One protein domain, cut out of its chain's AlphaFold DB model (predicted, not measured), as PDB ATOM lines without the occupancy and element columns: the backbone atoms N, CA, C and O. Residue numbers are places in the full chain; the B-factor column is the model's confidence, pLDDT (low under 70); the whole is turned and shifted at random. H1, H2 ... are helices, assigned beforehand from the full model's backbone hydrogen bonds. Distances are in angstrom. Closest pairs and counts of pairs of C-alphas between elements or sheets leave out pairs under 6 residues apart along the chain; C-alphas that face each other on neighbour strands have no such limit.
ATOM      1  N   PHE A 420     141.690 138.510 144.026       91.00
ATOM      2  CA  PHE A 420     143.045 138.920 143.642       91.00
ATOM      3  C   PHE A 420     143.700 137.939 142.663       91.00
ATOM      4  O   PHE A 420     144.155 138.344 141.593       91.00
ATOM      5  N   PHE A 421     143.737 136.645 142.999       93.81
ATOM      6  CA  PHE A 421     144.379 135.659 142.126       93.81
ATOM      7  C   PHE A 421     143.600 135.446 140.832       93.81
ATOM      8  O   PHE A 421     144.218 135.344 139.777       93.81
ATOM      9  N   LYS A 422     142.264 135.410 140.878       96.06
ATOM     10  CA  LYS A 422     141.442 135.264 139.670       96.06
ATOM     11  C   LYS A 422     141.616 136.448 138.718       96.06
ATOM     12  O   LYS A 422     141.789 136.222 137.523       96.06
ATOM     13  N   ASP A 423     141.636 137.679 139.231       94.69
ATOM     14  CA  ASP A 423     141.888 138.870 138.416       94.69
ATOM     15  C   ASP A 423     143.301 138.840 137.824       94.69
ATOM     16  O   ASP A 423     143.464 139.038 136.622       94.69
ATOM     17  N   MET A 424     144.324 138.516 138.619       93.38
ATOM     18  CA  MET A 424     145.706 138.473 138.136       93.38
ATOM     19  C   MET A 424     145.924 137.375 137.081       93.38
ATOM     20  O   MET A 424     146.492 137.647 136.024       93.38
ATOM     21  N   ILE A 425     145.420 136.158 137.317       96.69
ATOM     22  CA  ILE A 425     145.477 135.041 136.357       96.69
ATOM     23  C   ILE A 425     144.719 135.397 135.077       96.69
ATOM     24  O   ILE A 425     145.240 135.228 133.976       96.69
ATOM     25  N   GLY A 426     143.497 135.915 135.211       97.19
ATOM     26  CA  GLY A 426     142.675 136.303 134.072       97.19
ATOM     27  C   GLY A 426     143.306 137.423 133.244       97.19
ATOM     28  O   GLY A 426     143.298 137.358 132.020       97.19
ATOM     29  N   THR A 427     143.904 138.416 133.904       95.56
ATOM     30  CA  THR A 427     144.655 139.507 133.258       95.56
ATOM     31  C   THR A 427     145.881 138.977 132.520       95.56
ATOM     32  O   THR A 427     146.130 139.391 131.393       95.56
ATOM     33  N   LYS A 428     146.606 138.006 133.092       95.50
ATOM     34  CA  LYS A 428     147.734 137.359 132.408       95.50
ATOM     35  C   LYS A 428     147.295 136.596 131.163       95.50
ATOM     36  O   LYS A 428     147.870 136.818 130.107       95.50
ATOM     37  N   TYR A 429     146.240 135.780 131.235       97.94
ATOM     38  CA  TYR A 429     145.708 135.126 130.030       97.94
ATOM     39  C   TYR A 429     145.240 136.141 128.978       97.94
ATOM     40  O   TYR A 429     145.400 135.895 127.785       97.94
ATOM     41  N   LEU A 430     144.688 137.284 129.403       97.38
ATOM     42  CA  LEU A 430     144.297 138.373 128.507       97.38
ATOM     43  C   LEU A 430     145.534 138.947 127.805       97.38
ATOM     44  O   LEU A 430     145.525 139.044 126.583       97.38
ATOM     45  N   ALA A 431     146.601 139.259 128.543       96.00
ATOM     46  CA  ALA A 431     147.863 139.761 127.993       96.00
ATOM     47  C   ALA A 431     148.577 138.740 127.081       96.00
ATOM     48  O   ALA A 431     149.196 139.118 126.092       96.00
ATOM     49  N   GLU A 432     148.432 137.440 127.346       96.75
ATOM     50  CA  GLU A 432     148.882 136.349 126.464       96.75
ATOM     51  C   GLU A 432     148.021 136.204 125.187       96.75
ATOM     52  O   GLU A 432     148.333 135.400 124.311       96.75
ATOM     53  N   GLY A 433     146.919 136.953 125.062       96.31
ATOM     54  CA  GLY A 433     145.972 136.860 123.945       96.31
ATOM     55  C   GLY A 433     144.990 135.685 124.038       96.31
ATOM     56  O   GLY A 433     144.211 135.451 123.113       96.31
ATOM     57  N   ASN A 434     144.975 134.951 125.153       97.12
ATOM     58  CA  ASN A 434     144.052 133.846 125.401       97.12
ATOM     59  C   ASN A 434     142.754 134.345 126.059       97.12
ATOM     60  O   ASN A 434     142.476 134.104 127.238       97.12
ATOM     61  N   PHE A 435     141.927 135.038 125.273       97.81
ATOM     62  CA  PHE A 435     140.669 135.627 125.743       97.81
ATOM     63  C   PHE A 435     139.665 134.595 126.278       97.81
ATOM     64  O   PHE A 435     138.808 134.933 127.095       97.81
ATOM     65  N   GLY A 436     139.735 133.340 125.825       96.88
ATOM     66  CA  GLY A 436     138.866 132.257 126.290       96.88
ATOM     67  C   GLY A 436     139.135 131.881 127.747       96.88
ATOM     68  O   GLY A 436     138.217 131.909 128.570       96.88
ATOM     69  N   GLU A 437     140.392 131.579 128.087       97.69
ATOM     70  CA  GLU A 437     140.774 131.299 129.477       97.69
ATOM     71  C   GLU A 437     140.672 132.555 130.347       97.69
ATOM     72  O   GLU A 437     140.144 132.485 131.457       97.69
ATOM     73  N   ALA A 438     141.066 133.722 129.828       98.00
ATOM     74  CA  ALA A 438     140.920 134.991 130.537       98.00
ATOM     75  C   ALA A 438     139.472 135.238 130.985       98.00
ATOM     76  O   ALA A 438     139.228 135.540 132.156       98.00
ATOM     77  N   ALA A 439     138.498 135.030 130.090       97.62
ATOM     78  CA  ALA A 439     137.082 135.188 130.406       97.62
ATOM     79  C   ALA A 439     136.611 134.237 131.518       97.62
ATOM     80  O   ALA A 439     135.779 134.634 132.333       97.62
ATOM     81  N   ARG A 440     137.126 133.000 131.574       97.19
ATOM     82  CA  ARG A 440     136.759 132.029 132.621       97.19
ATOM     83  C   ARG A 440     137.178 132.508 134.004       97.19
ATOM     84  O   ARG A 440     136.375 132.443 134.926       97.19
ATOM     85  N   TRP A 441     138.400 133.018 134.134       97.62
ATOM     86  CA  TRP A 441     138.911 133.528 135.408       97.62
ATOM     87  C   TRP A 441     138.268 134.863 135.798       97.62
ATOM     88  O   TRP A 441     137.851 135.029 136.942       97.62
ATOM     89  N   GLN A 442     138.123 135.785 134.841       96.62
ATOM     90  CA  GLN A 442     137.586 137.129 135.083       96.62
ATOM     91  C   GLN A 442     136.091 137.145 135.433       96.62
ATOM     92  O   GLN A 442     135.635 138.049 136.134       96.62
ATOM     93  N   LYS A 443     135.323 136.142 134.981       96.62
ATOM     94  CA  LYS A 443     133.893 136.004 135.296       96.62
ATOM     95  C   LYS A 443     133.627 135.938 136.802       96.62
ATOM     96  O   LYS A 443     132.615 136.453 137.268       96.62
ATOM     97  N   ASP A 444     134.525 135.296 137.542       95.19
ATOM     98  CA  ASP A 444     134.332 135.001 138.960       95.19
ATOM     99  C   ASP A 444     135.024 136.015 139.887       95.19
ATOM    100  O   ASP A 444     135.186 135.730 141.077       95.19
ATOM    101  N   VAL A 445     135.461 137.159 139.347       95.31
ATOM    102  CA  VAL A 445     136.016 138.282 140.115       95.31
ATOM    103  C   VAL A 445     134.881 139.217 140.524       95.31
ATOM    104  O   VAL A 445     134.105 139.678 139.683       95.31
ATOM    105  N   SER A 446     134.775 139.521 141.817       93.81
ATOM    106  CA  SER A 446     133.705 140.376 142.327       93.81
ATOM    107  C   SER A 446     133.828 141.835 141.858       93.81
ATOM    108  O   SER A 446     134.912 142.420 141.819       93.81
ATOM    109  N   LEU A 447     132.690 142.481 141.570       91.56
ATOM    110  CA  LEU A 447     132.664 143.918 141.246       91.56
ATOM    111  C   LEU A 447     133.149 144.790 142.405       91.56
ATOM    112  O   LEU A 447     133.742 145.838 142.170       91.56
ATOM    113  N   LYS A 448     132.924 144.353 143.652       89.38
ATOM    114  CA  LYS A 448     133.456 145.032 144.838       89.38
ATOM    115  C   LYS A 448     134.982 145.104 144.775       89.38
ATOM    116  O   LYS A 448     135.542 146.159 145.042       89.38
ATOM    117  N   PHE A 449     135.638 144.004 144.408       88.44
ATOM    118  CA  PHE A 449     137.088 143.971 144.278       88.44
ATOM    119  C   PHE A 449     137.575 144.894 143.157       88.44
ATOM    120  O   PHE A 449     138.426 145.740 143.409       88.44
ATOM    121  N   ILE A 450     136.985 144.804 141.959       88.19
ATOM    122  CA  ILE A 450     137.353 145.660 140.817       88.19
ATOM    123  C   ILE A 450     137.196 147.151 141.151       88.19
ATOM    124  O   ILE A 450     138.104 147.939 140.890       88.19
ATOM    125  N   ASN A 451     136.081 147.542 141.772       87.38
ATOM    126  CA  ASN A 451     135.827 148.935 142.149       87.38
ATOM    127  C   ASN A 451     136.750 149.439 143.268       87.38
ATOM    128  O   ASN A 451     136.851 150.640 143.460       87.38
ATOM    129  N   ASN A 452     137.463 148.561 143.975       82.00
ATOM    130  CA  ASN A 452     138.462 148.958 144.972       82.00
ATOM    131  C   ASN A 452     139.885 149.075 144.393       82.00
ATOM    132  O   ASN A 452     140.817 149.434 145.123       82.00
ATOM    133  N   GLN A 453     140.073 148.788 143.101       81.44
ATOM    134  CA  GLN A 453     141.356 148.926 142.416       81.44
ATOM    135  C   GLN A 453     141.514 150.314 141.783       81.44
ATOM    136  O   GLN A 453     140.573 150.865 141.209       81.44
ATOM    137  N   ALA A 454     142.748 150.829 141.772       78.19
ATOM    138  CA  ALA A 454     143.102 152.083 141.094       78.19
ATOM    139  C   ALA A 454     142.775 152.075 139.591       78.19
ATOM    140  O   ALA A 454     142.480 153.118 139.012       78.19
ATOM    141  N   ILE A 455     142.749 150.896 138.961       81.88
ATOM    142  CA  ILE A 455     142.417 150.770 137.540       81.88
ATOM    143  C   ILE A 455     140.947 151.078 137.210       81.88
ATOM    144  O   ILE A 455     140.649 151.408 136.061       81.88
ATOM    145  N   SER A 456     140.033 151.022 138.190       87.19
ATOM    146  CA  SER A 456     138.598 151.284 137.977       87.19
ATOM    147  C   SER A 456     138.333 152.685 137.420       87.19
ATOM    148  O   SER A 456     137.499 152.860 136.534       87.19
ATOM    149  N   PHE A 457     139.114 153.666 137.869       84.75
ATOM    150  CA  PHE A 457     139.053 155.051 137.419       84.75
ATOM    151  C   PHE A 457     139.351 155.207 135.922       84.75
ATOM    152  O   PHE A 457     138.675 155.956 135.214       84.75
ATOM    153  N   TYR A 458     140.352 154.480 135.413       87.38
ATOM    154  CA  TYR A 458     140.656 154.475 133.984       87.38
ATOM    155  C   TYR A 458     139.578 153.741 133.188       87.38
ATOM    156  O   TYR A 458     139.224 154.190 132.099       87.38
ATOM    157  N   ALA A 459     139.043 152.650 133.738       90.31
ATOM    158  CA  ALA A 459     138.008 151.857 133.086       90.31
ATOM    159  C   ALA A 459     136.681 152.604 132.902       90.31
ATOM    160  O   ALA A 459     136.007 152.405 131.899       90.31
ATOM    161  N   GLU A 460     136.321 153.495 133.826       89.81
ATOM    162  CA  GLU A 460     135.117 154.324 133.701       89.81
ATOM    163  C   GLU A 460     135.229 155.361 132.574       89.81
ATOM    164  O   GLU A 460     134.251 155.659 131.890       89.81
ATOM    165  N   LYS A 461     136.428 155.919 132.375       88.88
ATOM    166  CA  LYS A 461     136.648 157.090 131.511       88.88
ATOM    167  C   LYS A 461     137.155 156.753 130.115       88.88
ATOM    168  O   LYS A 461     137.243 157.648 129.275       88.88
ATOM    169  N   ARG A 462     137.534 155.500 129.867       92.56
ATOM    170  CA  ARG A 462     138.161 155.075 128.615       92.56
ATOM    171  C   ARG A 462     137.416 153.908 127.996       92.56
ATOM    172  O   ARG A 462     137.088 152.934 128.664       92.56
ATOM    173  N   SER A 463     137.239 153.986 126.687       95.31
ATOM    174  CA  SER A 463     136.634 152.948 125.868       95.31
ATOM    175  C   SER A 463     137.660 152.342 124.919       95.31
ATOM    176  O   SER A 463     138.320 153.046 124.152       95.31
ATOM    177  N   TYR A 464     137.748 151.015 124.913       96.31
ATOM    178  CA  TYR A 464     138.596 150.260 123.986       96.31
ATOM    179  C   TYR A 464     138.036 150.216 122.551       96.31
ATOM    180  O   TYR A 464     138.667 149.649 121.664       96.31
ATOM    181  N   ALA A 465     136.846 150.781 122.312       95.94
ATOM    182  CA  ALA A 465     136.231 150.879 120.985       95.94
ATOM    183  C   ALA A 465     136.549 152.205 120.269       95.94
ATOM    184  O   ALA A 465     136.212 152.367 119.099       95.94
ATOM    185  N   VAL A 466     137.177 153.161 120.960       95.38
ATOM    186  CA  VAL A 466     137.571 154.446 120.374       95.38
ATOM    187  C   VAL A 466     138.905 154.276 119.639       95.38
ATOM    188  O   VAL A 466     139.877 153.841 120.260       95.38
ATOM    189  N   PRO A 467     139.007 154.632 118.347       94.00
ATOM    190  CA  PRO A 467     140.272 154.582 117.621       94.00
ATOM    191  C   PRO A 467     141.295 155.569 118.204       94.00
ATOM    192  O   PRO A 467     141.131 156.786 118.096       94.00
ATOM    193  N   TYR A 468     142.360 155.038 118.812       92.06
ATOM    194  CA  TYR A 468     143.376 155.820 119.531       92.06
ATOM    195  C   TYR A 468     143.988 156.942 118.681       92.06
ATOM    196  O   TYR A 468     144.166 158.062 119.149       92.06
ATOM    197  N   TRP A 469     144.282 156.644 117.414       89.88
ATOM    198  CA  TRP A 469     144.921 157.571 116.478       89.88
ATOM    199  C   TRP A 469     144.063 158.809 116.168       89.88
ATOM    200  O   TRP A 469     144.620 159.850 115.837       89.88
ATOM    201  N   PHE A 470     142.736 158.746 116.328       88.44
ATOM    202  CA  PHE A 470     141.856 159.913 116.166       88.44
ATOM    203  C   PHE A 470     141.513 160.602 117.484       88.44
ATOM    204  O   PHE A 470     141.302 161.812 117.506       88.44
ATOM    205  N   ASN A 471     141.434 159.850 118.582       89.88
ATOM    206  CA  ASN A 471     141.065 160.406 119.874       89.88
ATOM    207  C   ASN A 471     141.814 159.719 121.015       89.88
ATOM    208  O   ASN A 471     141.478 158.606 121.423       89.88
ATOM    209  N   HIS A 472     142.786 160.441 121.565       88.00
ATOM    210  CA  HIS A 472     143.478 160.053 122.781       88.00
ATOM    211  C   HIS A 472     142.626 160.400 124.010       88.00
ATOM    212  O   HIS A 472     142.372 161.574 124.303       88.00
ATOM    213  N   GLN A 473     142.198 159.380 124.754       91.62
ATOM    214  CA  GLN A 473     141.262 159.496 125.876       91.62
ATOM    215  C   GLN A 473     141.990 159.914 127.160       91.62
ATOM    216  O   GLN A 473     142.215 159.120 128.087       91.62
ATOM    217  N   LYS A 474     142.395 161.189 127.192       85.69
ATOM    218  CA  LYS A 474     143.103 161.801 128.320       85.69
ATOM    219  C   LYS A 474     142.251 161.759 129.584       85.69
ATOM    220  O   LYS A 474     141.070 162.093 129.575       85.69
ATOM    221  N   VAL A 475     142.893 161.402 130.688       81.75
ATOM    222  CA  VAL A 475     142.293 161.400 132.020       81.75
ATOM    223  C   VAL A 475     143.177 162.258 132.914       81.75
ATOM    224  O   VAL A 475     144.393 162.106 132.867       81.75
ATOM    225  N   ASN A 476     142.581 163.162 133.697       77.50
ATOM    226  CA  ASN A 476     143.317 163.887 134.730       77.50
ATOM    227  C   ASN A 476     143.531 162.960 135.934       77.50
ATOM    228  O   ASN A 476     142.564 162.615 136.610       77.50
ATOM    229  N   ASP A 477     144.770 162.538 136.161       70.56
ATOM    230  CA  ASP A 477     145.181 161.618 137.222       70.56
ATOM    231  C   ASP A 477     145.914 162.317 138.382       70.56
ATOM    232  O   ASP A 477     146.436 161.636 139.268       70.56
ATOM    233  N   SER A 478     145.883 163.659 138.435       66.69
ATOM    234  CA  SER A 478     146.518 164.464 139.493       66.69
ATOM    235  C   SER A 478     146.118 164.047 140.913       66.69
ATOM    236  O   SER A 478     146.937 164.120 141.826       66.69
ATOM    237  N   ASP A 479     144.887 163.555 141.087       54.94
ATOM    238  CA  ASP A 479     144.292 163.259 142.397       54.94
ATOM    239  C   ASP A 479     144.272 161.751 142.733       54.94
ATOM    240  O   ASP A 479     143.839 161.356 143.822       54.94
ATOM    241  N   MET A 480     144.765 160.894 141.823       57.81
ATOM    242  CA  MET A 480     144.698 159.426 141.951       57.81
ATOM    243  C   MET A 480     145.609 158.871 143.062       57.81
ATOM    244  O   MET A 480     145.417 157.750 143.527       57.81
ATOM    245  N   TRP A 481     146.581 159.664 143.520       52.59
ATOM    246  CA  TRP A 481     147.499 159.304 144.606       52.59
ATOM    247  C   TRP A 481     146.914 159.530 146.007       52.59
ATOM    248  O   TRP A 481     147.550 159.181 147.003       52.59
ATOM    249  N   SER A 482     145.714 160.109 146.116       52.66
ATOM    250  CA  SER A 482     145.045 160.261 147.406       52.66
ATOM    251  C   SER A 482     144.346 158.955 147.806       52.66
ATOM    252  O   SER A 482     143.539 158.405 147.063       52.66
ATOM    253  N   ILE A 483     144.606 158.470 149.026       49.75
ATOM    254  CA  ILE A 483     143.909 157.309 149.630       49.75
ATOM    255  C   ILE A 483     142.386 157.561 149.746       49.75
ATOM    256  O   ILE A 483     141.605 156.629 149.909       49.75
ATOM    257  N   GLN A 484     141.966 158.824 149.622       52.00
ATOM    258  CA  GLN A 484     140.576 159.288 149.626       52.00
ATOM    259  C   GLN A 484     139.982 159.465 148.210       52.00
ATOM    260  O   GLN A 484     138.868 159.973 148.079       52.00
ATOM    261  N   GLY A 485     140.715 159.084 147.158       54.59
ATOM    262  CA  GLY A 485     140.293 159.236 145.767       54.59
ATOM    263  C   GLY A 485     139.012 158.459 145.448       54.59
ATOM    264  O   GLY A 485     138.804 157.338 145.909       54.59
ATOM    265  N   SER A 486     138.134 159.071 144.653       55.66
ATOM    266  CA  SER A 486     136.844 158.506 144.250       55.66
ATOM    267  C   SER A 486     137.058 157.380 143.234       55.66
ATOM    268  O   SER A 486     137.179 157.632 142.035       55.66
ATOM    269  N   TYR A 487     137.146 156.135 143.702       72.56
ATOM    270  CA  TYR A 487     137.114 154.980 142.807       72.56
ATOM    271  C   TYR A 487     135.793 154.929 142.036       72.56
ATOM    272  O   TYR A 487     134.746 155.348 142.538       72.56
ATOM    273  N   ALA A 488     135.843 154.414 140.810       77.12
ATOM    274  CA  ALA A 488     134.650 154.325 139.985       77.12
ATOM    275  C   ALA A 488     133.709 153.223 140.490       77.12
ATOM    276  O   ALA A 488     134.138 152.178 140.981       77.12
ATOM    277  N   HIS A 489     132.408 153.427 140.296       85.12
ATOM    278  CA  HIS A 489     131.389 152.410 140.542       85.12
ATOM    279  C   HIS A 489     131.019 151.715 139.230       85.12
ATOM    280  O   HIS A 489     129.953 151.950 138.653       85.12
ATOM    281  N   LEU A 490     131.911 150.851 138.745       89.75
ATOM    282  CA  LEU A 490     131.664 150.069 137.540       89.75
ATOM    283  C   LEU A 490     130.490 149.107 137.761       89.75
ATOM    284  O   LEU A 490     130.342 148.500 138.826       89.75
ATOM    285  N   LYS A 491     129.662 148.961 136.723       92.31
ATOM    286  CA  LYS A 491     128.480 148.081 136.714       92.31
ATOM    287  C   LYS A 491     128.791 146.659 136.243       92.31
ATOM    288  O   LYS A 491     127.968 145.767 136.408       92.31
ATOM    289  N   GLU A 492     129.960 146.459 135.647       92.88
ATOM    290  CA  GLU A 492     130.419 145.197 135.070       92.88
ATOM    291  C   GLU A 492     131.954 145.132 135.094       92.88
ATOM    292  O   GLU A 492     132.614 146.170 135.161       92.88
ATOM    293  N   ASN A 493     132.527 143.924 135.050       95.12
ATOM    294  CA  ASN A 493     133.978 143.749 134.988       95.12
ATOM    295  C   ASN A 493     134.461 144.066 133.554       95.12
ATOM    296  O   ASN A 493     134.149 143.302 132.631       95.12
ATOM    297  N   PRO A 494     135.245 145.144 133.345       95.00
ATOM    298  CA  PRO A 494     135.653 145.581 132.012       95.00
ATOM    299  C   PRO A 494     136.562 144.564 131.314       95.00
ATOM    300  O   PRO A 494     136.454 144.380 130.103       95.00
ATOM    301  N   LYS A 495     137.415 143.849 132.061       96.88
ATOM    302  CA  LYS A 495     138.305 142.817 131.505       96.88
ATOM    303  C   LYS A 495     137.507 141.608 131.027       96.88
ATOM    304  O   LYS A 495     137.770 141.084 129.946       96.88
ATOM    305  N   TRP A 496     136.507 141.188 131.804       97.31
ATOM    306  CA  TRP A 496     135.614 140.091 131.424       97.31
ATOM    307  C   TRP A 496     134.828 140.420 130.154       97.31
ATOM    308  O   TRP A 496     134.867 139.649 129.193       97.31
ATOM    309  N   LYS A 497     134.191 141.597 130.116       97.06
ATOM    310  CA  LYS A 497     133.446 142.070 128.944       97.06
ATOM    311  C   LYS A 497     134.331 142.173 127.706       97.06
ATOM    312  O   LYS A 497     133.967 141.656 126.652       97.06
ATOM    313  N   PHE A 498     135.517 142.766 127.843       98.12
ATOM    314  CA  PHE A 498     136.478 142.859 126.750       98.12
ATOM    315  C   PHE A 498     136.826 141.478 126.181       98.12
ATOM    316  O   PHE A 498     136.800 141.296 124.967       98.12
ATOM    317  N   CYS A 499     137.069 140.476 127.033       98.19
ATOM    318  CA  CYS A 499     137.342 139.112 126.574       98.19
ATOM    319  C   CYS A 499     136.164 138.503 125.799       98.19
ATOM    320  O   CYS A 499     136.375 137.834 124.787       98.19
ATOM    321  N   GLN A 500     134.926 138.713 126.256       97.75
ATOM    322  CA  GLN A 500     133.736 138.215 125.559       97.75
ATOM    323  C   GLN A 500     133.592 138.856 124.175       97.75
ATOM    324  O   GLN A 500     133.416 138.146 123.184       97.75
ATOM    325  N   GLU A 501     133.730 140.178 124.101       97.81
ATOM    326  CA  GLU A 501     133.630 140.919 122.844       97.81
ATOM    327  C   GLU A 501     134.774 140.579 121.881       97.81
ATOM    328  O   GLU A 501     134.530 140.415 120.689       97.81
ATOM    329  N   MET A 502     136.003 140.405 122.380       98.19
ATOM    330  CA  MET A 502     137.137 139.973 121.559       98.19
ATOM    331  C   MET A 502     136.923 138.570 120.992       98.19
ATOM    332  O   MET A 502     137.096 138.373 119.793       98.19
ATOM    333  N   ASN A 503     136.483 137.603 121.805       97.12
ATOM    334  CA  ASN A 503     136.172 136.255 121.318       97.12
ATOM    335  C   ASN A 503     135.100 136.279 120.218       97.12
ATOM    336  O   ASN A 503     135.240 135.604 119.194       97.12
ATOM    337  N   GLN A 504     134.044 137.076 120.405       97.44
ATOM    338  CA  GLN A 504     132.989 137.235 119.407       97.44
ATOM    339  C   GLN A 504     133.520 137.876 118.119       97.44
ATOM    340  O   GLN A 504     133.245 137.373 117.030       97.44
ATOM    341  N   LEU A 505     134.299 138.953 118.231       97.56
ATOM    342  CA  LEU A 505     134.812 139.692 117.080       97.56
ATOM    343  C   LEU A 505     135.826 138.869 116.271       97.56
ATOM    344  O   LEU A 505     135.751 138.836 115.046       97.56
ATOM    345  N   ILE A 506     136.718 138.137 116.946       97.38
ATOM    346  CA  ILE A 506     137.659 137.206 116.304       97.38
ATOM    347  C   ILE A 506     136.893 136.086 115.590       97.38
ATOM    348  O   ILE A 506     137.216 135.740 114.455       97.38
ATOM    349  N   SER A 507     135.847 135.535 116.216       96.88
ATOM    350  CA  SER A 507     135.009 134.511 115.586       96.88
ATOM    351  C   SER A 507     134.327 135.035 114.321       96.88
ATOM    352  O   SER A 507     134.389 134.366 113.291       96.88
ATOM    353  N   GLN A 508     133.745 136.236 114.374       97.62
ATOM    354  CA  GLN A 508     133.130 136.888 113.213       97.62
ATOM    355  C   GLN A 508     134.145 137.140 112.097       97.62
ATOM    356  O   GLN A 508     133.867 136.833 110.941       97.62
ATOM    357  N   TYR A 509     135.334 137.643 112.437       97.75
ATOM    358  CA  TYR A 509     136.411 137.871 111.478       97.75
ATOM    359  C   TYR A 509     136.854 136.575 110.784       97.75
ATOM    360  O   TYR A 509     137.003 136.550 109.563       97.75
ATOM    361  N   ASN A 510     137.005 135.483 111.539       95.88
ATOM    362  CA  ASN A 510     137.464 134.198 111.010       95.88
ATOM    363  C   ASN A 510     136.468 133.540 110.043       95.88
ATOM    364  O   ASN A 510     136.886 132.780 109.171       95.88
ATOM    365  N   VAL A 511     135.165 133.808 110.186       95.94
ATOM    366  CA  VAL A 511     134.122 133.272 109.289       95.94
ATOM    367  C   VAL A 511     133.718 134.245 108.178       95.94
ATOM    368  O   VAL A 511     132.983 133.863 107.264       95.94
ATOM    369  N   ALA A 512     134.172 135.500 108.237       94.81
ATOM    370  CA  ALA A 512     133.883 136.502 107.223       94.81
ATOM    371  C   ALA A 512     134.605 136.183 105.904       94.81
ATOM    372  O   ALA A 512     135.793 135.850 105.873       94.81
ATOM    373  N   ARG A 513     133.885 136.320 104.786       92.12
ATOM    374  CA  ARG A 513     134.471 136.212 103.442       92.12
ATOM    375  C   ARG A 513     135.349 137.426 103.145       92.12
ATOM    376  O   ARG A 513     135.143 138.492 103.718       92.12
ATOM    377  N   GLU A 514     136.310 137.260 102.243       90.56
ATOM    378  CA  GLU A 514     137.125 138.375 101.751       90.56
ATOM    379  C   GLU A 514     136.251 139.495 101.169       90.56
ATOM    380  O   GLU A 514     135.212 139.232 100.557       90.56
ATOM    381  N   GLY A 515     136.672 140.740 101.398       90.38
ATOM    382  CA  GLY A 515     135.952 141.955 101.024       90.38
ATOM    383  C   GLY A 515     135.647 142.870 102.213       90.38
ATOM    384  O   GLY A 515     136.079 142.628 103.344       90.38
ATOM    385  N   GLU A 516     134.854 143.911 101.949       90.94
ATOM    386  CA  GLU A 516     134.639 145.057 102.849       90.94
ATOM    387  C   GLU A 516     134.208 144.673 104.272       90.94
ATOM    388  O   GLU A 516     134.676 145.255 105.250       90.94
ATOM    389  N   ALA A 517     133.368 143.644 104.425       92.69
ATOM    390  CA  ALA A 517     132.932 143.177 105.741       92.69
ATOM    391  C   ALA A 517     134.102 142.665 106.603       92.69
ATOM    392  O   ALA A 517     134.178 142.977 107.792       92.69
ATOM    393  N   ARG A 518     135.036 141.908 106.013       95.00
ATOM    394  CA  ARG A 518     136.212 141.381 106.720       95.00
ATOM    395  C   ARG A 518     137.242 142.471 107.000       95.00
ATOM    396  O   ARG A 518     137.866 142.457 108.056       95.00
ATOM    397  N   GLU A 519     137.392 143.425 106.090       96.94
ATOM    398  CA  GLU A 519     138.276 144.585 106.256       96.94
ATOM    399  C   GLU A 519     137.791 145.500 107.385       96.94
ATOM    400  O   GLU A 519     138.585 145.908 108.232       96.94
ATOM    401  N   LYS A 520     136.478 145.743 107.474       96.94
ATOM    402  CA  LYS A 520     135.880 146.491 108.585       96.94
ATOM    403  C   LYS A 520     136.106 145.792 109.927       96.94
ATOM    404  O   LYS A 520     136.526 146.432 110.887       96.94
ATOM    405  N   LEU A 521     135.885 144.477 109.986       97.88
ATOM    406  CA  LEU A 521     136.175 143.679 111.183       97.88
ATOM    407  C   LEU A 521     137.666 143.731 111.557       97.88
ATOM    408  O   LEU A 521     137.995 143.812 112.739       97.88
ATOM    409  N   ALA A 522     138.568 143.741 110.569       98.00
ATOM    410  CA  ALA A 522     139.999 143.914 110.808       98.00
ATOM    411  C   ALA A 522     140.295 145.275 111.461       98.00
ATOM    412  O   ALA A 522     141.023 145.340 112.446       98.00
ATOM    413  N   TYR A 523     139.687 146.357 110.977       98.12
ATOM    414  CA  TYR A 523     139.843 147.683 111.582       98.12
ATOM    415  C   TYR A 523     139.350 147.746 113.036       98.12
ATOM    416  O   TYR A 523     140.006 148.327 113.908       98.12
ATOM    417  N   GLU A 524     138.205 147.120 113.317       98.06
ATOM    418  CA  GLU A 524     137.655 147.033 114.672       98.06
ATOM    419  C   GLU A 524     138.565 146.214 115.602       98.06
ATOM    420  O   GLU A 524     138.817 146.630 116.737       98.06
ATOM    421  N   LEU A 525     139.118 145.094 115.121       98.44
ATOM    422  CA  LEU A 525     140.102 144.299 115.864       98.44
ATOM    423  C   LEU A 525     141.368 145.109 116.138       98.44
ATOM    424  O   LEU A 525     141.811 145.165 117.284       98.44
ATOM    425  N   ALA A 526     141.915 145.785 115.127       97.94
ATOM    426  CA  ALA A 526     143.097 146.623 115.285       97.94
ATOM    427  C   ALA A 526     142.905 147.706 116.350       97.94
ATOM    428  O   ALA A 526     143.778 147.913 117.191       97.94
ATOM    429  N   THR A 527     141.741 148.357 116.349       98.12
ATOM    430  CA  THR A 527     141.384 149.373 117.347       98.12
ATOM    431  C   THR A 527     141.428 148.795 118.762       98.12
ATOM    432  O   THR A 527     142.080 149.360 119.641       98.12
ATOM    433  N   ARG A 528     140.786 147.641 118.975       98.25
ATOM    434  CA  ARG A 528     140.697 146.995 120.292       98.25
ATOM    435  C   ARG A 528     142.044 146.473 120.783       98.25
ATOM    436  O   ARG A 528     142.394 146.711 121.936       98.25
ATOM    437  N   TYR A 529     142.809 145.808 119.915       97.75
ATOM    438  CA  TYR A 529     144.153 145.334 120.245       97.75
ATOM    439  C   TYR A 529     145.075 146.500 120.603       97.75
ATOM    440  O   TYR A 529     145.707 146.476 121.659       97.75
ATOM    441  N   TYR A 530     145.100 147.559 119.789       96.25
ATOM    442  CA  TYR A 530     145.960 148.703 120.070       96.25
ATOM    443  C   TYR A 530     145.567 149.399 121.376       96.25
ATOM    444  O   TYR A 530     146.440 149.701 122.190       96.25
ATOM    445  N   GLN A 531     144.267 149.588 121.627       96.25
ATOM    446  CA  GLN A 531     143.791 150.181 122.877       96.25
ATOM    447  C   GLN A 531     144.180 149.364 124.116       96.25
ATOM    448  O   GLN A 531     144.510 149.958 125.140       96.25
ATOM    449  N   ALA A 532     144.169 148.031 124.032       96.56
ATOM    450  CA  ALA A 532     144.563 147.140 125.125       96.56
ATOM    451  C   ALA A 532     146.089 146.938 125.257       96.56
ATOM    452  O   ALA A 532     146.540 146.323 126.225       96.56
ATOM    453  N   SER A 533     146.885 147.425 124.300       94.31
ATOM    454  CA  SER A 533     148.351 147.362 124.354       94.31
ATOM    455  C   SER A 533     148.933 148.312 125.411       94.31
ATOM    456  O   SER A 533     148.254 149.222 125.892       94.31
ATOM    457  N   CYS A 534     150.224 148.163 125.727       90.25
ATOM    458  CA  CYS A 534     150.941 149.083 126.621       90.25
ATOM    459  C   CYS A 534     150.994 150.535 126.097       90.25
ATOM    460  O   CYS A 534     151.174 151.474 126.874       90.25
ATOM    461  N   TYR A 535     150.783 150.742 124.792       90.31
ATOM    462  CA  TYR A 535     150.767 152.066 124.165       90.31
ATOM    463  C   TYR A 535     149.380 152.720 124.187       90.31
ATOM    464  O   TYR A 535     149.283 153.947 124.232       90.31
ATOM    465  N   GLY A 536     148.316 151.915 124.215       92.56
ATOM    466  CA  GLY A 536     146.932 152.381 124.192       92.56
ATOM    467  C   GLY A 536     146.468 153.071 125.480       92.56
ATOM    468  O   GLY A 536     147.163 153.124 126.506       92.56
ATOM    469  N   ASP A 537     145.244 153.600 125.436       93.38
ATOM    470  CA  ASP A 537     144.603 154.228 126.595       93.38
ATOM    471  C   ASP A 537     144.066 153.174 127.568       93.38
ATOM    472  O   ASP A 537     144.062 153.380 128.784       93.38
ATOM    473  N   CYS A 538     143.657 152.015 127.049       95.56
ATOM    474  CA  CYS A 538     143.061 150.924 127.816       95.56
ATOM    475  C   CYS A 538     144.086 149.868 128.266       95.56
ATOM    476  O   CYS A 538     143.729 148.711 128.477       95.56
ATOM    477  N   TRP A 539     145.345 150.272 128.475       92.94
ATOM    478  CA  TRP A 539     146.431 149.434 129.010       92.94
ATOM    479  C   TRP A 539     146.055 148.691 130.304       92.94
ATOM    480  O   TRP A 539     146.554 147.603 130.573       92.94
ATOM    481  N   TYR A 540     145.133 149.253 131.094       91.56
ATOM    482  CA  TYR A 540     144.645 148.675 132.349       91.56
ATOM    483  C   TYR A 540     143.952 147.311 132.168       91.56
ATOM    484  O   TYR A 540     143.715 146.590 133.139       91.56
ATOM    485  N   LEU A 541     143.582 146.958 130.930       95.62
ATOM    486  CA  LEU A 541     143.018 145.652 130.596       95.62
ATOM    487  C   LEU A 541     144.065 144.540 130.709       95.62
ATOM    488  O   LEU A 541     143.724 143.433 131.116       95.62
ATOM    489  N   THR A 542     145.318 144.835 130.362       93.56
ATOM    490  CA  THR A 542     146.429 143.871 130.302       93.56
ATOM    491  C   THR A 542     147.427 144.043 131.449       93.56
ATOM    492  O   THR A 542     148.159 143.107 131.752       93.56
ATOM    493  N   HIS A 543     147.446 145.204 132.116       89.31
ATOM    494  CA  HIS A 543     148.478 145.576 133.086       89.31
ATOM    495  C   HIS A 543     147.921 146.302 134.320       89.31
ATOM    496  O   HIS A 543     146.847 146.897 134.288       89.31
ATOM    497  N   TYR A 544     148.699 146.304 135.408       84.56
ATOM    498  CA  TYR A 544     148.389 147.027 136.655       84.56
ATOM    499  C   TYR A 544     149.193 148.325 136.842       84.56
ATOM    500  O   TYR A 544     148.996 149.037 137.822       84.56
ATOM    501  N   GLY A 545     150.066 148.658 135.890       79.94
ATOM    502  CA  GLY A 545     150.792 149.924 135.829       79.94
ATOM    503  C   GLY A 545     151.171 150.262 134.389       79.94
ATOM    504  O   GLY A 545     151.141 149.380 133.528       79.94
ATOM    505  N   LYS A 546     151.516 151.530 134.142       79.88
ATOM    506  CA  LYS A 546     151.994 152.031 132.847       79.88
ATOM    507  C   LYS A 546     153.261 152.857 133.032       79.88
ATOM    508  O   LYS A 546     153.293 153.766 133.859       79.88
ATOM    509  N   SER A 547     154.265 152.581 132.212       79.75
ATOM    510  CA  SER A 547     155.487 153.363 132.054       79.75
ATOM    511  C   SER A 547     155.641 153.818 130.607       79.75
ATOM    512  O   SER A 547     155.243 153.135 129.667       79.75
ATOM    513  N   VAL A 548     156.280 154.971 130.407       76.75
ATOM    514  CA  VAL A 548     156.661 155.454 129.068       76.75
ATOM    515  C   VAL A 548     157.700 154.556 128.388       76.75
ATOM    516  O   VAL A 548     157.872 154.633 127.177       76.75
ATOM    517  N   ALA A 549     158.389 153.717 129.166       80.81
ATOM    518  CA  ALA A 549     159.381 152.761 128.685       80.81
ATOM    519  C   ALA A 549     158.812 151.343 128.489       80.81
ATOM    520  O   ALA A 549     159.585 150.416 128.250       80.81
ATOM    521  N   ASP A 550     157.493 151.154 128.623       84.25
ATOM    522  CA  ASP A 550     156.882 149.834 128.479       84.25
ATOM    523  C   ASP A 550     156.919 149.325 127.031       84.25
ATOM    524  O   ASP A 550     156.791 150.066 126.051       84.25
ATOM    525  N   SER A 551     157.039 148.008 126.920       87.00
ATOM    526  CA  SER A 551     156.869 147.233 125.698       87.00
ATOM    527  C   SER A 551     156.131 145.935 126.019       87.00
ATOM    528  O   SER A 551     155.953 145.593 127.191       87.00
ATOM    529  N   ALA A 552     155.716 145.199 124.983       87.38
ATOM    530  CA  ALA A 552     155.196 143.847 125.163       87.38
ATOM    531  C   ALA A 552     156.216 143.000 125.944       87.38
ATOM    532  O   ALA A 552     157.387 142.896 125.552       87.38
ATOM    533  N   ARG A 553     155.793 142.439 127.082       87.25
ATOM    534  CA  ARG A 553     156.694 141.709 127.979       87.25
ATOM    535  C   ARG A 553     156.909 140.288 127.470       87.25
ATOM    536  O   ARG A 553     156.158 139.761 126.653       87.25
ATOM    537  N   THR A 554     157.956 139.630 127.964       85.19
ATOM    538  CA  THR A 554     158.218 138.228 127.600       85.19
ATOM    539  C   THR A 554     157.035 137.343 127.992       85.19
ATOM    540  O   THR A 554     156.659 137.305 129.159       85.19
ATOM    541  N   GLY A 555     156.494 136.603 127.023       86.69
ATOM    542  CA  GLY A 555     155.341 135.721 127.211       86.69
ATOM    543  C   GLY A 555     153.994 136.366 126.883       86.69
ATOM    544  O   GLY A 555     153.024 135.636 126.725       86.69
ATOM    545  N   GLU A 556     153.926 137.688 126.719       92.88
ATOM    546  CA  GLU A 556     152.710 138.391 126.303       92.88
ATOM    547  C   GLU A 556     152.603 138.461 124.775       92.88
ATOM    548  O   GLU A 556     153.599 138.382 124.050       92.88
ATOM    549  N   ALA A 557     151.380 138.618 124.275       95.31
ATOM    550  CA  ALA A 557     151.139 138.876 122.867       95.31
ATOM    551  C   ALA A 557     151.423 140.352 122.549       95.31
ATOM    552  O   ALA A 557     150.928 141.254 123.227       95.31
ATOM    553  N   ASP A 558     152.175 140.613 121.477       94.50
ATOM    554  CA  ASP A 558     152.405 141.979 121.002       94.50
ATOM    555  C   ASP A 558     151.142 142.518 120.316       94.50
ATOM    556  O   ASP A 558     150.951 142.428 119.102       94.50
ATOM    557  N   PHE A 559     150.236 143.063 121.126       95.50
ATOM    558  CA  PHE A 559     148.965 143.606 120.659       95.50
ATOM    559  C   PHE A 559     149.134 144.789 119.700       95.50
ATOM    560  O   PHE A 559     148.272 145.000 118.847       95.50
ATOM    561  N   ALA A 560     150.230 145.546 119.795       93.12
ATOM    562  CA  ALA A 560     150.493 146.637 118.866       93.12
ATOM    563  C   ALA A 560     150.876 146.098 117.483       93.12
ATOM    564  O   ALA A 560     150.315 146.547 116.482       93.12
ATOM    565  N   ALA A 561     151.748 145.087 117.426       92.56
ATOM    566  CA  ALA A 561     152.082 144.398 116.181       92.56
ATOM    567  C   ALA A 561     150.855 143.694 115.569       92.56
ATOM    568  O   ALA A 561     150.579 143.848 114.379       92.56
ATOM    569  N   ILE A 562     150.050 143.004 116.387       95.69
ATOM    570  CA  ILE A 562     148.802 142.365 115.933       95.69
ATOM    571  C   ILE A 562     147.838 143.405 115.343       95.69
ATOM    572  O   ILE A 562     147.230 143.171 114.296       95.69
ATOM    573  N   ALA A 563     147.710 144.576 115.974       96.00
ATOM    574  CA  ALA A 563     146.888 145.656 115.442       96.00
ATOM    575  C   ALA A 563     147.386 146.138 114.072       96.00
ATOM    576  O   ALA A 563     146.575 146.334 113.165       96.00
ATOM    577  N   GLN A 564     148.702 146.280 113.885       93.69
ATOM    578  CA  GLN A 564     149.277 146.643 112.587       93.69
ATOM    579  C   GLN A 564     148.939 145.619 111.502       93.69
ATOM    580  O   GLN A 564     148.597 146.010 110.387       93.69
ATOM    581  N   ASP A 565     148.993 144.325 111.808       94.88
ATOM    582  CA  ASP A 565     148.672 143.281 110.834       94.88
ATOM    583  C   ASP A 565     147.206 143.337 110.392       94.88
ATOM    584  O   ASP A 565     146.920 143.279 109.193       94.88
ATOM    585  N   TYR A 566     146.276 143.578 111.316       97.31
ATOM    586  CA  TYR A 566     144.877 143.808 110.953       97.31
ATOM    587  C   TYR A 566     144.671 145.100 110.144       97.31
ATOM    588  O   TYR A 566     143.891 145.108 109.186       97.31
ATOM    589  N   LEU A 567     145.392 146.184 110.443       95.94
ATOM    590  CA  LEU A 567     145.312 147.411 109.640       95.94
ATOM    591  C   LEU A 567     145.872 147.231 108.225       95.94
ATOM    592  O   LEU A 567     145.341 147.832 107.291       95.94
ATOM    593  N   LYS A 568     146.904 146.397 108.034       94.50
ATOM    594  CA  LYS A 568     147.431 146.065 106.695       94.50
ATOM    595  C   LYS A 568     146.387 145.363 105.823       94.50
ATOM    596  O   LYS A 568     146.412 145.538 104.606       94.50
ATOM    597  N   ILE A 569     145.478 144.609 106.440       95.75
ATOM    598  CA  ILE A 569     144.324 144.004 105.764       95.75
ATOM    599  C   ILE A 569     143.278 145.083 105.480       95.75
ATOM    600  O   ILE A 569     142.872 145.262 104.337       95.75
ATOM    601  N   SER A 570     142.902 145.866 106.495       96.56
ATOM    602  CA  SER A 570     141.885 146.917 106.367       96.56
ATOM    603  C   SER A 570     142.236 147.996 105.329       96.56
ATOM    604  O   SER A 570     141.361 148.484 104.614       96.56
ATOM    605  N   LYS A 571     143.521 148.351 105.166       94.25
ATOM    606  CA  LYS A 571     143.949 149.363 104.180       94.25
ATOM    607  C   LYS A 571     143.738 148.953 102.717       94.25
ATOM    608  O   LYS A 571     143.888 149.801 101.841       94.25
ATOM    609  N   GLN A 572     143.424 147.685 102.441       93.38
ATOM    610  CA  GLN A 572     143.108 147.216 101.086       93.38
ATOM    611  C   GLN A 572     141.664 147.515 100.673       93.38
ATOM    612  O   GLN A 572     141.308 147.288  99.518       93.38
ATOM    613  N   SER A 573     140.856 148.070 101.581       93.88
ATOM    614  CA  SER A 573     139.439 148.269 101.327       93.88
ATOM    615  C   SER A 573     139.133 149.180 100.147       93.88
ATOM    616  O   SER A 573     139.753 150.232  99.960       93.88
ATOM    617  N   SER A 574     138.106 148.801  99.385       92.19
ATOM    618  CA  SER A 574     137.491 149.655  98.367       92.19
ATOM    619  C   SER A 574     136.733 150.836  98.977       92.19
ATOM    620  O   SER A 574     136.495 151.829  98.293       92.19
ATOM    621  N   ASN A 575     136.367 150.755 100.261       94.56
ATOM    622  CA  ASN A 575     135.782 151.868 100.993       94.56
ATOM    623  C   ASN A 575     136.870 152.907 101.311       94.56
ATOM    624  O   ASN A 575     137.712 152.703 102.190       94.56
ATOM    625  N   LEU A 576     136.847 154.032 100.589       93.56
ATOM    626  CA  LEU A 576     137.890 155.058 100.668       93.56
ATOM    627  C   LEU A 576     138.047 155.646 102.077       93.56
ATOM    628  O   LEU A 576     139.174 155.909 102.490       93.56
ATOM    629  N   THR A 577     136.960 155.792 102.841       92.81
ATOM    630  CA  THR A 577     137.015 156.274 104.230       92.81
ATOM    631  C   THR A 577     137.719 155.269 105.139       92.81
ATOM    632  O   THR A 577     138.604 155.641 105.908       92.81
ATOM    633  N   LEU A 578     137.378 153.980 105.030       94.19
ATOM    634  CA  LEU A 578     138.023 152.925 105.818       94.19
ATOM    635  C   LEU A 578     139.512 152.795 105.472       94.19
ATOM    636  O   LEU A 578     140.359 152.665 106.365       94.19
ATOM    637  N   ARG A 579     139.844 152.878 104.181       94.75
ATOM    638  CA  ARG A 579     141.224 152.859 103.691       94.75
ATOM    639  C   ARG A 579     142.030 154.039 104.227       94.75
ATOM    640  O   ARG A 579     143.109 153.828 104.777       94.75
ATOM    641  N   TYR A 580     141.484 155.247 104.135       93.25
ATOM    642  CA  TYR A 580     142.065 156.460 104.708       93.25
ATOM    643  C   TYR A 580     142.334 156.312 106.213       93.25
ATOM    644  O   TYR A 580     143.467 156.501 106.661       93.25
ATOM    645  N   HIS A 581     141.329 155.885 106.983       93.81
ATOM    646  CA  HIS A 581     141.466 155.663 108.422       93.81
ATOM    647  C   HIS A 581     142.544 154.629 108.762       93.81
ATOM    648  O   HIS A 581     143.266 154.789 109.745       93.81
ATOM    649  N   SER A 582     142.664 153.570 107.959       94.88
ATOM    650  CA  SER A 582     143.652 152.505 108.169       94.88
ATOM    651  C   SER A 582     145.077 152.967 107.864       94.88
ATOM    652  O   SER A 582     146.003 152.632 108.601       94.88
ATOM    653  N   LEU A 583     145.259 153.762 106.803       92.56
ATOM    654  CA  LEU A 583     146.548 154.360 106.449       92.56
ATOM    655  C   LEU A 583     147.014 155.352 107.517       92.56
ATOM    656  O   LEU A 583     148.155 155.273 107.970       92.56
ATOM    657  N   TYR A 584     146.114 156.221 107.980       91.94
ATOM    658  CA  TYR A 584     146.426 157.147 109.063       91.94
ATOM    659  C   TYR A 584     146.804 156.406 110.352       91.94
ATOM    660  O   TYR A 584     147.820 156.723 110.974       91.94
ATOM    661  N   ALA A 585     146.045 155.368 110.712       93.06
ATOM    662  CA  ALA A 585     146.343 154.520 111.859       93.06
ATOM    663  C   ALA A 585     147.746 153.899 111.764       93.06
ATOM    664  O   ALA A 585     148.545 154.088 112.676       93.06
ATOM    665  N   LEU A 586     148.091 153.247 110.645       92.00
ATOM    666  CA  LEU A 586     149.420 152.655 110.418       92.00
ATOM    667  C   LEU A 586     150.554 153.680 110.482       92.00
ATOM    668  O   LEU A 586     151.645 153.363 110.943       92.00
TER     669      LEU A 586
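What this domain is: This is residues 420 to 586 of the 650 residues of an uncharacterized protein of Prevotella copri CAG:164 (UniProt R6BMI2). What shape does the model show? It is an elongated body of mostly aligned helices in which the long H5 joins two groups: the hairpin of H1 and H2 packs on its first half, and H6, further along H5, begins an up-and-down bundle of H6, H7 and H8, each running against the one before it. The short H3 and H4 lie toward the end where H5 begins, and two long loops, residues 462 to 493 and 533 to 558, link H4 to H5 and H6 to H7. What is the make-up? The printed part has 167 residues with eight named helices, H1 to H8 in order, and no named strand: the class is all helix. It is compact, with a radius of gyration of the C-alphas of 16.3 A and spans of 52 by 33 by 31 A.

Where its parts are: Where do the first helices lie? H1, residues 420 to 431, begins at C-alpha 420 at (143.045, 138.920, 143.642) and is 16.4 A long. H2 is residues 435 to 442, H3 447 to 451 and H4 455 to 461. Where are the others? H5, residues 494 to 511, begins at C-alpha 494 at (135.653, 145.581, 132.012) and is 25.9 A long; H6, residues 516 to 532, is 24.5 A long. H7, residues 559 to 570, is 16.3 A long, and H8, residues 576 to 586, is 15.3 A long, ending at C-alpha 586 at (149.420, 152.655, 110.418).

How they stand to each other: How does H1 stand to H2? They touch as a helical hairpin at a shallow tilt of 13 degrees, opposite ways; their closest C-alphas, Gly 426 and Ala 438, are 4.2 A apart. What does H5 touch? With residues 495 to 503 alone it touches H2, closest C-alphas Phe 435 and Cys 499 at 4.9 A. With residues 502 to 509 alone it touches H6, closest C-alphas Tyr 509 and Leu 521 at 5.8 A. How do H6, H7 and H8 stand? H6 and H7 touch at a shallow tilt of 18 degrees, closest C-alphas Ala 526 and Ala 563 at 3.9 A; H7 and H8 touch at 27 degrees, also shallow, closest C-alphas Leu 567 and Ser 582 at 5.6 A. Both pairs are hairpins. What of H3, H4 and the backbones? H3 and H4 are close but not clearly touching, closest C-alphas Ile 450 and Ser 456 at 6.4 A. Each O i to N i+4 pair is within hydrogen-bond range in H1, H2, H3, H5, H6, H7 and H8, and 2 of 3 are in H4.

The domain as a whole: How large is it? The two C-alphas farthest apart, Gln 484 and Glu 514, are 52.4 A apart. Is it cut, and which links are long? The printed part has no cut; the links H4 to H5, of 32 residues, and H6 to H7, of 26, are long. Where is confidence low? The mean pLDDT of the printed part is 90.5, and residues 478 to 486 are under 70.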